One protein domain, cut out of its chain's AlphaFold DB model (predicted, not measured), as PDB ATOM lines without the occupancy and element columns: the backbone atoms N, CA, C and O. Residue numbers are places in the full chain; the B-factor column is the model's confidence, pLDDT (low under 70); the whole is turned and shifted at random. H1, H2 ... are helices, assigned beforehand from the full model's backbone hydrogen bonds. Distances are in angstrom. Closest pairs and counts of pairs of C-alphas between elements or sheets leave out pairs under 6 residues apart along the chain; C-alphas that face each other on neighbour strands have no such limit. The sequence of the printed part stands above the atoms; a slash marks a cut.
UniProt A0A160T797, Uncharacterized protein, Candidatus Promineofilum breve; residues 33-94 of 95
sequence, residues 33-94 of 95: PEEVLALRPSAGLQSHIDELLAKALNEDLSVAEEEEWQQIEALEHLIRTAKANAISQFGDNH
ATOM      1  N   PRO A  33     138.330  71.685 107.333       91.25
ATOM      2  CA  PRO A  33     138.309  72.631 106.220       91.25
ATOM      3  C   PRO A  33     139.208  72.209 105.047       91.25
ATOM      4  O   PRO A  33     138.822  72.348 103.890       91.25
ATOM      5  N   GLU A  34     140.375  71.631 105.332       91.75
ATOM      6  CA  GLU A  34     141.304  71.102 104.327       91.75
ATOM      7  C   GLU A  34     140.720  69.917 103.538       91.75
ATOM      8  O   GLU A  34     140.803  69.895 102.307       91.75
ATOM      9  N   GLU A  35     140.031  68.988 104.205       92.56
ATOM     10  CA  GLU A  35     139.326  67.882 103.545       92.56
ATOM     11  C   GLU A  35     138.161  68.381 102.678       92.56
ATOM     12  O   GLU A  35     137.968  67.908 101.555       92.56
ATOM     13  N   VAL A  36     137.405  69.381 103.145       92.56
ATOM     14  CA  VAL A  36     136.328  70.004 102.356       92.56
ATOM     15  C   VAL A  36     136.883  70.701 101.111       92.56
ATOM     16  O   VAL A  36     136.306  70.598 100.025       92.56
ATOM     17  N   LEU A  37     138.022  71.385 101.223       91.19
ATOM     18  CA  LEU A  37     138.697  72.018 100.086       91.19
ATOM     19  C   LEU A  37     139.215  70.992  99.068       91.19
ATOM     20  O   LEU A  37     139.163  71.236  97.851       91.19
ATOM     21  N   ALA A  38     139.657  69.829  99.547       91.50
ATOM     22  CA  ALA A  38     140.083  68.705  98.724       91.50
ATOM     23  C   ALA A  38     138.914  67.964  98.050       91.50
ATOM     24  O   ALA A  38     139.142  67.274  97.057       91.50
ATOM     25  N   LEU A  39     137.667  68.153  98.503       89.19
ATOM     26  CA  LEU A  39     136.490  67.492  97.931       89.19
ATOM     27  C   LEU A  39     136.388  67.729  96.415       89.19
ATOM     28  O   LEU A  39     136.450  68.866  95.921       89.19
ATOM     29  N   ARG A  40     136.221  66.650  95.655       83.38
ATOM     30  CA  ARG A  40     136.027  66.650  94.201       83.38
ATOM     31  C   ARG A  40     134.920  65.657  93.837       83.38
ATOM     32  O   ARG A  40     134.703  64.714  94.599       83.38
ATOM     33  N   PRO A  41     134.238  65.848  92.693       79.12
ATOM     34  CA  PRO A  41     133.402  64.804  92.116       79.12
ATOM     35  C   PRO A  41     134.178  63.488  92.020       79.12
ATOM     36  O   PRO A  41     135.377  63.483  91.729       79.12
ATOM     37  N   SER A  42     133.499  62.367  92.269       80.75
ATOM     38  CA  SER A  42     134.086  61.056  91.984       80.75
ATOM     39  C   SER A  42     134.369  60.925  90.484       80.75
ATOM     40  O   SER A  42     133.688  61.555  89.677       80.75
ATOM     41  N   ALA A  43     135.330  60.082  90.095       80.69
ATOM     42  CA  ALA A  43     135.636  59.866  88.678       80.69
ATOM     43  C   ALA A  43     134.399  59.419  87.874       80.69
ATOM     44  O   ALA A  43     134.196  59.901  86.770       80.69
ATOM     45  N   GLY A  44     133.543  58.571  88.458       81.00
ATOM     46  CA  GLY A  44     132.295  58.142  87.820       81.00
ATOM     47  C   GLY A  44     131.305  59.288  87.614       81.00
ATOM     48  O   GLY A  44     130.762  59.428  86.526       81.00
ATOM     49  N   LEU A  45     131.129  60.148  88.624       81.50
ATOM     50  CA  LEU A  45     130.286  61.341  88.489       81.50
ATOM     51  C   LEU A  45     130.861  62.314  87.452       81.50
ATOM     52  O   LEU A  45     130.107  62.877  86.671       81.50
ATOM     53  N   GLN A  46     132.183  62.508  87.423       86.25
ATOM     54  CA  GLN A  46     132.817  63.384  86.438       86.25
ATOM     55  C   GLN A  46     132.605  62.869  85.010       86.25
ATOM     56  O   GLN A  46     132.191  63.643  84.158       86.25
ATOM     57  N   SER A  47     132.819  61.573  84.763       87.06
ATOM     58  CA  SER A  47     132.554  60.976  83.450       87.06
ATOM     59  C   SER A  47     131.089  61.124  83.035       87.06
ATOM     60  O   SER A  47     130.824  61.467  81.892       87.06
ATOM     61  N   HIS A  48     130.149  60.950  83.967       86.94
ATOM     62  CA  HIS A  48     128.721  61.122  83.686       86.94
ATOM     63  C   HIS A  48     128.351  62.569  83.334       86.94
ATOM     64  O   HIS A  48     127.602  62.823  82.395       86.94
ATOM     65  N   ILE A  49     128.928  63.541  84.049       89.00
ATOM     66  CA  ILE A  49     128.790  64.967  83.718       89.00
ATOM     67  C   ILE A  49     129.321  65.242  82.310       89.00
ATOM     68  O   ILE A  49     128.669  65.943  81.536       89.00
ATOM     69  N   ASP A  50     130.489  64.691  81.974       91.12
ATOM     70  CA  ASP A  50     131.106  64.872  80.660       91.12
ATOM     71  C   ASP A  50     130.231  64.265  79.545       91.12
ATOM     72  O   ASP A  50     130.098  64.862  78.476       91.12
ATOM     73  N   GLU A  51     129.585  63.121  79.798       91.12
ATOM     74  CA  GLU A  51     128.633  62.479  78.882       91.12
ATOM     75  C   GLU A  51     127.374  63.329  78.662       91.12
ATOM     76  O   GLU A  51     127.011  63.594  77.512       91.12
ATOM     77  N   LEU A  52     126.743  63.820  79.735       90.62
ATOM     78  CA  LEU A  52     125.567  64.695  79.645       90.62
ATOM     79  C   LEU A  52     125.888  66.010  78.925       90.62
ATOM     80  O   LEU A  52     125.113  66.457  78.080       90.62
ATOM     81  N   LEU A  53     127.052  66.606  79.197       93.25
ATOM     82  CA  LEU A  53     127.525  67.799  78.494       93.25
ATOM     83  C   LEU A  53     127.755  67.528  77.007       93.25
ATOM     84  O   LEU A  53     127.323  68.311  76.162       93.25
ATOM     85  N   ALA A  54     128.427  66.425  76.672       94.44
ATOM     86  CA  ALA A  54     128.645  66.041  75.284       94.44
ATOM     87  C   ALA A  54     127.314  65.831  74.553       94.44
ATOM     88  O   ALA A  54     127.178  66.253  73.403       94.44
ATOM     89  N   LYS A  55     126.320  65.237  75.221       92.56
ATOM     90  CA  LYS A  55     124.982  65.058  74.664       92.56
ATOM     91  C   LYS A  55     124.281  66.394  74.427       92.56
ATOM     92  O   LYS A  55     123.906  66.661  73.291       92.56
ATOM     93  N   ALA A  56     124.232  67.262  75.438       90.25
ATOM     94  CA  ALA A  56     123.602  68.585  75.369       90.25
ATOM     95  C   ALA A  56     124.190  69.499  74.272       90.25
ATOM     96  O   ALA A  56     123.534  70.427  73.804       90.25
ATOM     97  N   LEU A  57     125.439  69.260  73.859       93.50
ATOM     98  CA  LEU A  57     126.077  69.980  72.754       93.50
ATOM     99  C   LEU A  57     125.655  69.481  71.362       93.50
ATOM    100  O   LEU A  57     125.801  70.225  70.392       93.50
ATOM    101  N   ASN A  58     125.194  68.235  71.239       91.88
ATOM    102  CA  ASN A  58     124.838  67.612  69.961       91.88
ATOM    103  C   ASN A  58     123.320  67.511  69.751       91.88
ATOM    104  O   ASN A  58     122.864  67.559  68.608       91.88
ATOM    105  N   GLU A  59     122.551  67.373  70.829       92.06
ATOM    106  CA  GLU A  59     121.097  67.238  70.820       92.06
ATOM    107  C   GLU A  59     120.483  67.731  72.138       92.06
ATOM    108  O   GLU A  59     121.179  67.899  73.139       92.06
ATOM    109  N   ASP A  60     119.168  67.958  72.137       92.19
ATOM    110  CA  ASP A  60     118.443  68.282  73.363       92.19
ATOM    111  C   ASP A  60     118.468  67.088  74.327       92.19
ATOM    112  O   ASP A  60     118.310  65.926  73.931       92.19
ATOM    113  N   LEU A  61     118.644  67.386  75.613       91.12
ATOM    114  CA  LEU A  61     118.510  66.391  76.665       91.12
ATOM    115  C   LEU A  61     117.053  65.921  76.742       91.12
ATOM    116  O   LEU A  61     116.106  66.680  76.544       91.12
ATOM    117  N   SER A  62     116.854  64.641  77.039       90.81
ATOM    118  CA  SER A  62     115.524  64.160  77.399       90.81
ATOM    119  C   SER A  62     115.094  64.749  78.744       90.81
ATOM    120  O   SER A  62     115.926  65.119  79.565       90.81
ATOM    121  N   VAL A  63     113.789  64.753  79.025       87.75
ATOM    122  CA  VAL A  63     113.247  65.240  80.310       87.75
ATOM    123  C   VAL A  63     113.932  64.583  81.518       87.75
ATOM    124  O   VAL A  63     114.222  65.252  82.502       87.75
ATOM    125  N   ALA A  64     114.232  63.284  81.441       85.00
ATOM    126  CA  ALA A  64     114.918  62.575  82.522       85.00
ATOM    127  C   ALA A  64     116.373  63.043  82.701       85.00
ATOM    128  O   ALA A  64     116.857  63.154  83.823       85.00
ATOM    129  N   GLU A  65     117.060  63.346  81.600       87.56
ATOM    130  CA  GLU A  65     118.435  63.856  81.622       87.56
ATOM    131  C   GLU A  65     118.489  65.312  82.088       87.56
ATOM    132  O   GLU A  65     119.422  65.692  82.786       87.56
ATOM    133  N   GLU A  66     117.478  66.124  81.770       89.25
ATOM    134  CA  GLU A  66     117.331  67.466  82.337       89.25
ATOM    135  C   GLU A  66     117.101  67.407  83.853       89.25
ATOM    136  O   GLU A  66     117.761  68.123  84.604       89.25
ATOM    137  N   GLU A  67     116.208  66.534  84.329       88.69
ATOM    138  CA  GLU A  67     115.988  66.318  85.765       88.69
ATOM    139  C   GLU A  67     117.262  65.848  86.477       88.69
ATOM    140  O   GLU A  67     117.537  66.242  87.614       88.69
ATOM    141  N   GLU A  68     118.055  65.001  85.826       87.25
ATOM    142  CA  GLU A  68     119.354  64.575  86.330       87.25
ATOM    143  C   GLU A  68     120.370  65.723  86.352       87.25
ATOM    144  O   GLU A  68     121.035  65.941  87.368       87.25
ATOM    145  N   TRP A  69     120.438  66.508  85.278       89.31
ATOM    146  CA  TRP A  69     121.291  67.688  85.191       89.31
ATOM    147  C   TRP A  69     121.002  68.675  86.328       89.31
ATOM    148  O   TRP A  69     121.920  69.103  87.025       89.31
ATOM    149  N   GLN A  70     119.723  68.944  86.612       89.62
ATOM    150  CA  GLN A  70     119.310  69.798  87.733       89.62
ATOM    151  C   GLN A  70     119.787  69.269  89.098       89.62
ATOM    152  O   GLN A  70     120.166  70.042  89.983       89.62
ATOM    153  N   GLN A  71     119.801  67.948  89.295       86.75
ATOM    154  CA  GLN A  71     120.300  67.343  90.535       86.75
ATOM    155  C   GLN A  71     121.820  67.475  90.665       86.75
ATOM    156  O   GLN A  71     122.326  67.759  91.755       86.75
ATOM    157  N   ILE A  72     122.547  67.299  89.561       88.31
ATOM    158  CA  ILE A  72     123.995  67.511  89.502       88.31
ATOM    159  C   ILE A  72     124.332  68.979  89.809       88.31
ATOM    160  O   ILE A  72     125.237  69.240  90.606       88.31
ATOM    161  N   GLU A  73     123.585  69.938  89.255       89.19
ATOM    162  CA  GLU A  73     123.750  71.371  89.540       89.19
ATOM    163  C   GLU A  73     123.514  71.689  91.022       89.19
ATOM    164  O   GLU A  73     124.325  72.372  91.658       89.19
ATOM    165  N   ALA A  74     122.453  71.134  91.616       88.94
ATOM    166  CA  ALA A  74     122.189  71.284  93.043       88.94
ATOM    167  C   ALA A  74     123.342  70.728  93.900       88.94
ATOM    168  O   ALA A  74     123.755  71.357  94.880       88.94
ATOM    169  N   LEU A  75     123.901  69.575  93.522       87.94
ATOM    170  CA  LEU A  75     125.041  68.976  94.212       87.94
ATOM    171  C   LEU A  75     126.304  69.842  94.099       87.94
ATOM    172  O   LEU A  75     127.015  70.033  95.090       87.94
ATOM    173  N   GLU A  76     126.575  70.403  92.921       90.06
ATOM    174  CA  GLU A  76     127.690  71.326  92.703       90.06
ATOM    175  C   GLU A  76     127.573  72.555  93.606       90.06
ATOM    176  O   GLU A  76     128.535  72.913  94.293       90.06
ATOM    177  N   HIS A  77     126.385  73.159  93.674       91.75
ATOM    178  CA  HIS A  77     126.138  74.323  94.520       91.75
ATOM    179  C   HIS A  77     126.354  74.019  96.005       91.75
ATOM    180  O   HIS A  77     126.934  74.840  96.728       91.75
ATOM    181  N   LEU A  78     125.957  72.831  96.466       90.50
ATOM    182  CA  LEU A  78     126.232  72.379  97.831       90.50
ATOM    183  C   LEU A  78     127.739  72.264  98.093       90.50
ATOM    184  O   LEU A  78     128.231  72.791  99.093       90.50
ATOM    185  N   ILE A  79     128.490  71.642  97.180       90.00
ATOM    186  CA  ILE A  79     129.951  71.505  97.293       90.00
ATOM    187  C   ILE A  79     130.628  72.881  97.296       90.00
ATOM    188  O   ILE A  79     131.517  73.135  98.112       90.00
ATOM    189  N   ARG A  80     130.207  73.788  96.410       91.56
ATOM    190  CA  ARG A  80     130.730  75.157  96.330       91.56
ATOM    191  C   ARG A  80     130.486  75.928  97.627       91.56
ATOM    192  O   ARG A  80     131.399  76.583  98.124       91.56
ATOM    193  N   THR A  81     129.292  75.798  98.203       93.00
ATOM    194  CA  THR A  81     128.929  76.432  99.479       93.00
ATOM    195  C   THR A  81     129.745  75.863 100.639       93.00
ATOM    196  O   THR A  81     130.289  76.622 101.441       93.00
ATOM    197  N   ALA A  82     129.905  74.537 100.707       91.38
ATOM    198  CA  ALA A  82     130.737  73.891 101.720       91.38
ATOM    199  C   ALA A  82     132.194  74.375 101.650       91.38
ATOM    200  O   ALA A  82     132.781  74.719 102.674       91.38
ATOM    201  N   LYS A  83     132.756  74.485 100.440       93.19
ATOM    202  CA  LYS A  83     134.105  75.028 100.228       93.19
ATOM    203  C   LYS A  83     134.222  76.484 100.654       93.19
ATOM    204  O   LYS A  83     135.183  76.818 101.333       93.19
ATOM    205  N   ALA A  84     133.256  77.334 100.311       93.25
ATOM    206  CA  ALA A  84     133.253  78.727 100.754       93.25
ATOM    207  C   ALA A  84     133.273  78.830 102.291       93.25
ATOM    208  O   ALA A  84     134.082  79.569 102.846       93.25
ATOM    209  N   ASN A  85     132.465  78.019 102.979       89.81
ATOM    210  CA  ASN A  85     132.452  77.964 104.444       89.81
ATOM    211  C   ASN A  85     133.775  77.445 105.032       89.81
ATOM    212  O   ASN A  85     134.207  77.914 106.085       89.81
ATOM    213  N   ALA A  86     134.422  76.478 104.377       92.06
ATOM    214  CA  ALA A  86     135.736  75.990 104.786       92.06
ATOM    215  C   ALA A  86     136.824  77.063 104.623       92.06
ATOM    216  O   ALA A  86     137.648  77.209 105.519       92.06
ATOM    217  N   ILE A  87     136.801  77.855 103.542       91.88
ATOM    218  CA  ILE A  87     137.738  78.976 103.343       91.88
ATOM    219  C   ILE A  87     137.613  79.991 104.480       91.88
ATOM    220  O   ILE A  87     138.630  80.387 105.047       91.88
ATOM    221  N   SER A  88     136.385  80.380 104.839       88.31
ATOM    222  CA  SER A  88     136.148  81.329 105.934       88.31
ATOM    223  C   SER A  88     136.717  80.811 107.257       88.31
ATOM    224  O   SER A  88     137.497  81.502 107.900       88.31
ATOM    225  N   GLN A  89     136.431  79.554 107.608       79.50
ATOM    226  CA  GLN A  89     136.956  78.934 108.834       79.50
ATOM    227  C   GLN A  89     138.481  78.758 108.818       79.50
ATOM    228  O   GLN A  89     139.127  78.872 109.855       79.50
ATOM    229  N   PHE A  90     139.073  78.483 107.653       73.06
ATOM    230  CA  PHE A  90     140.521  78.327 107.518       73.06
ATOM    231  C   PHE A  90     141.265  79.656 107.730       73.06
ATOM    232  O   PHE A  90     142.340  79.665 108.323       73.06
ATOM    233  N   GLY A  91     140.686  80.780 107.290       64.50
ATOM    234  CA  GLY A  91     141.238  82.120 107.524       64.50
ATOM    235  C   GLY A  91     141.161  82.588 108.984       64.50
ATOM    236  O   GLY A  91     142.045  83.315 109.436       64.50
ATOM    237  N   ASP A  92     140.148  82.144 109.734       60.34
ATOM    238  CA  ASP A  92     139.979  82.473 111.158       60.34
ATOM    239  C   ASP A  92     140.928  81.680 112.080       60.34
ATOM    240  O   ASP A  92     141.322  82.174 113.133       60.34
ATOM    241  N   ASN A  93     141.341  80.469 111.689       55.88
ATOM    242  CA  ASN A  93     142.134  79.565 112.537       55.88
ATOM    243  C   ASN A  93     143.666  79.759 112.420       55.88
ATOM    244  O   ASN A  93     144.426  78.997 113.016       55.88
ATOM    245  N   HIS A  94     144.120  80.743 111.633       56.22
ATOM    246  CA  HIS A  94     145.535  81.028 111.338       56.22
ATOM    247  C   HIS A  94     145.977  82.479 111.654       56.22
ATOM    248  O   HIS A  94     147.027  82.914 111.175       56.22
TER     249      HIS A  94
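What this domain is: This is residues 33 to 94 of the 95 residues of an uncharacterized protein of Candidatus Promineofilum breve (UniProt A0A160T797). One long helix, H3, makes the length of a rod, and the chain before it runs along one side: short H1 near residues 82 to 90 of H3, and H2 slanted near residues 65 to 72. The printed part has 62 residues with three named helices, H1, H2, H3 in order, and no named strand, all helix in class. It is loose, with a radius of gyration of the C-alphas of 15.2 A and spans of 49 by 19 by 15 A.

Where its parts are: Find C-alpha 33 at (138.309, 72.631, 106.220), where H1, residues 33 to 38, begins. H2, residues 43 to 58, covers 23.0 A. H3, residues 63 to 92, runs 44.3 A to C-alpha 92 at (139.979, 82.473, 111.158).

How they stand to each other: H1 touches H3, closest at the C-alphas of Pro 33 and Ala 86, 4.5 A, at a steep tilt of 42 degrees, opposite ways. Residues 49 to 52 of H2 only just touch H3, with 3 pairs of C-alphas within 8 A, the closest Leu 52 and Glu 65, 7.4 A; the tilt is steep, 51 degrees, opposite ways. H1 and H2 are apart. Every O i to N i+4 pair is within hydrogen-bond range in H1 and H3, and 11 of 12 in H2.

The domain as a whole: The farthest C-alphas, Glu 59 and His 94, are 49.3 A apart. The printed part has no cut, and both links are tight. Look at residues 91 to 94 for pLDDT under 70.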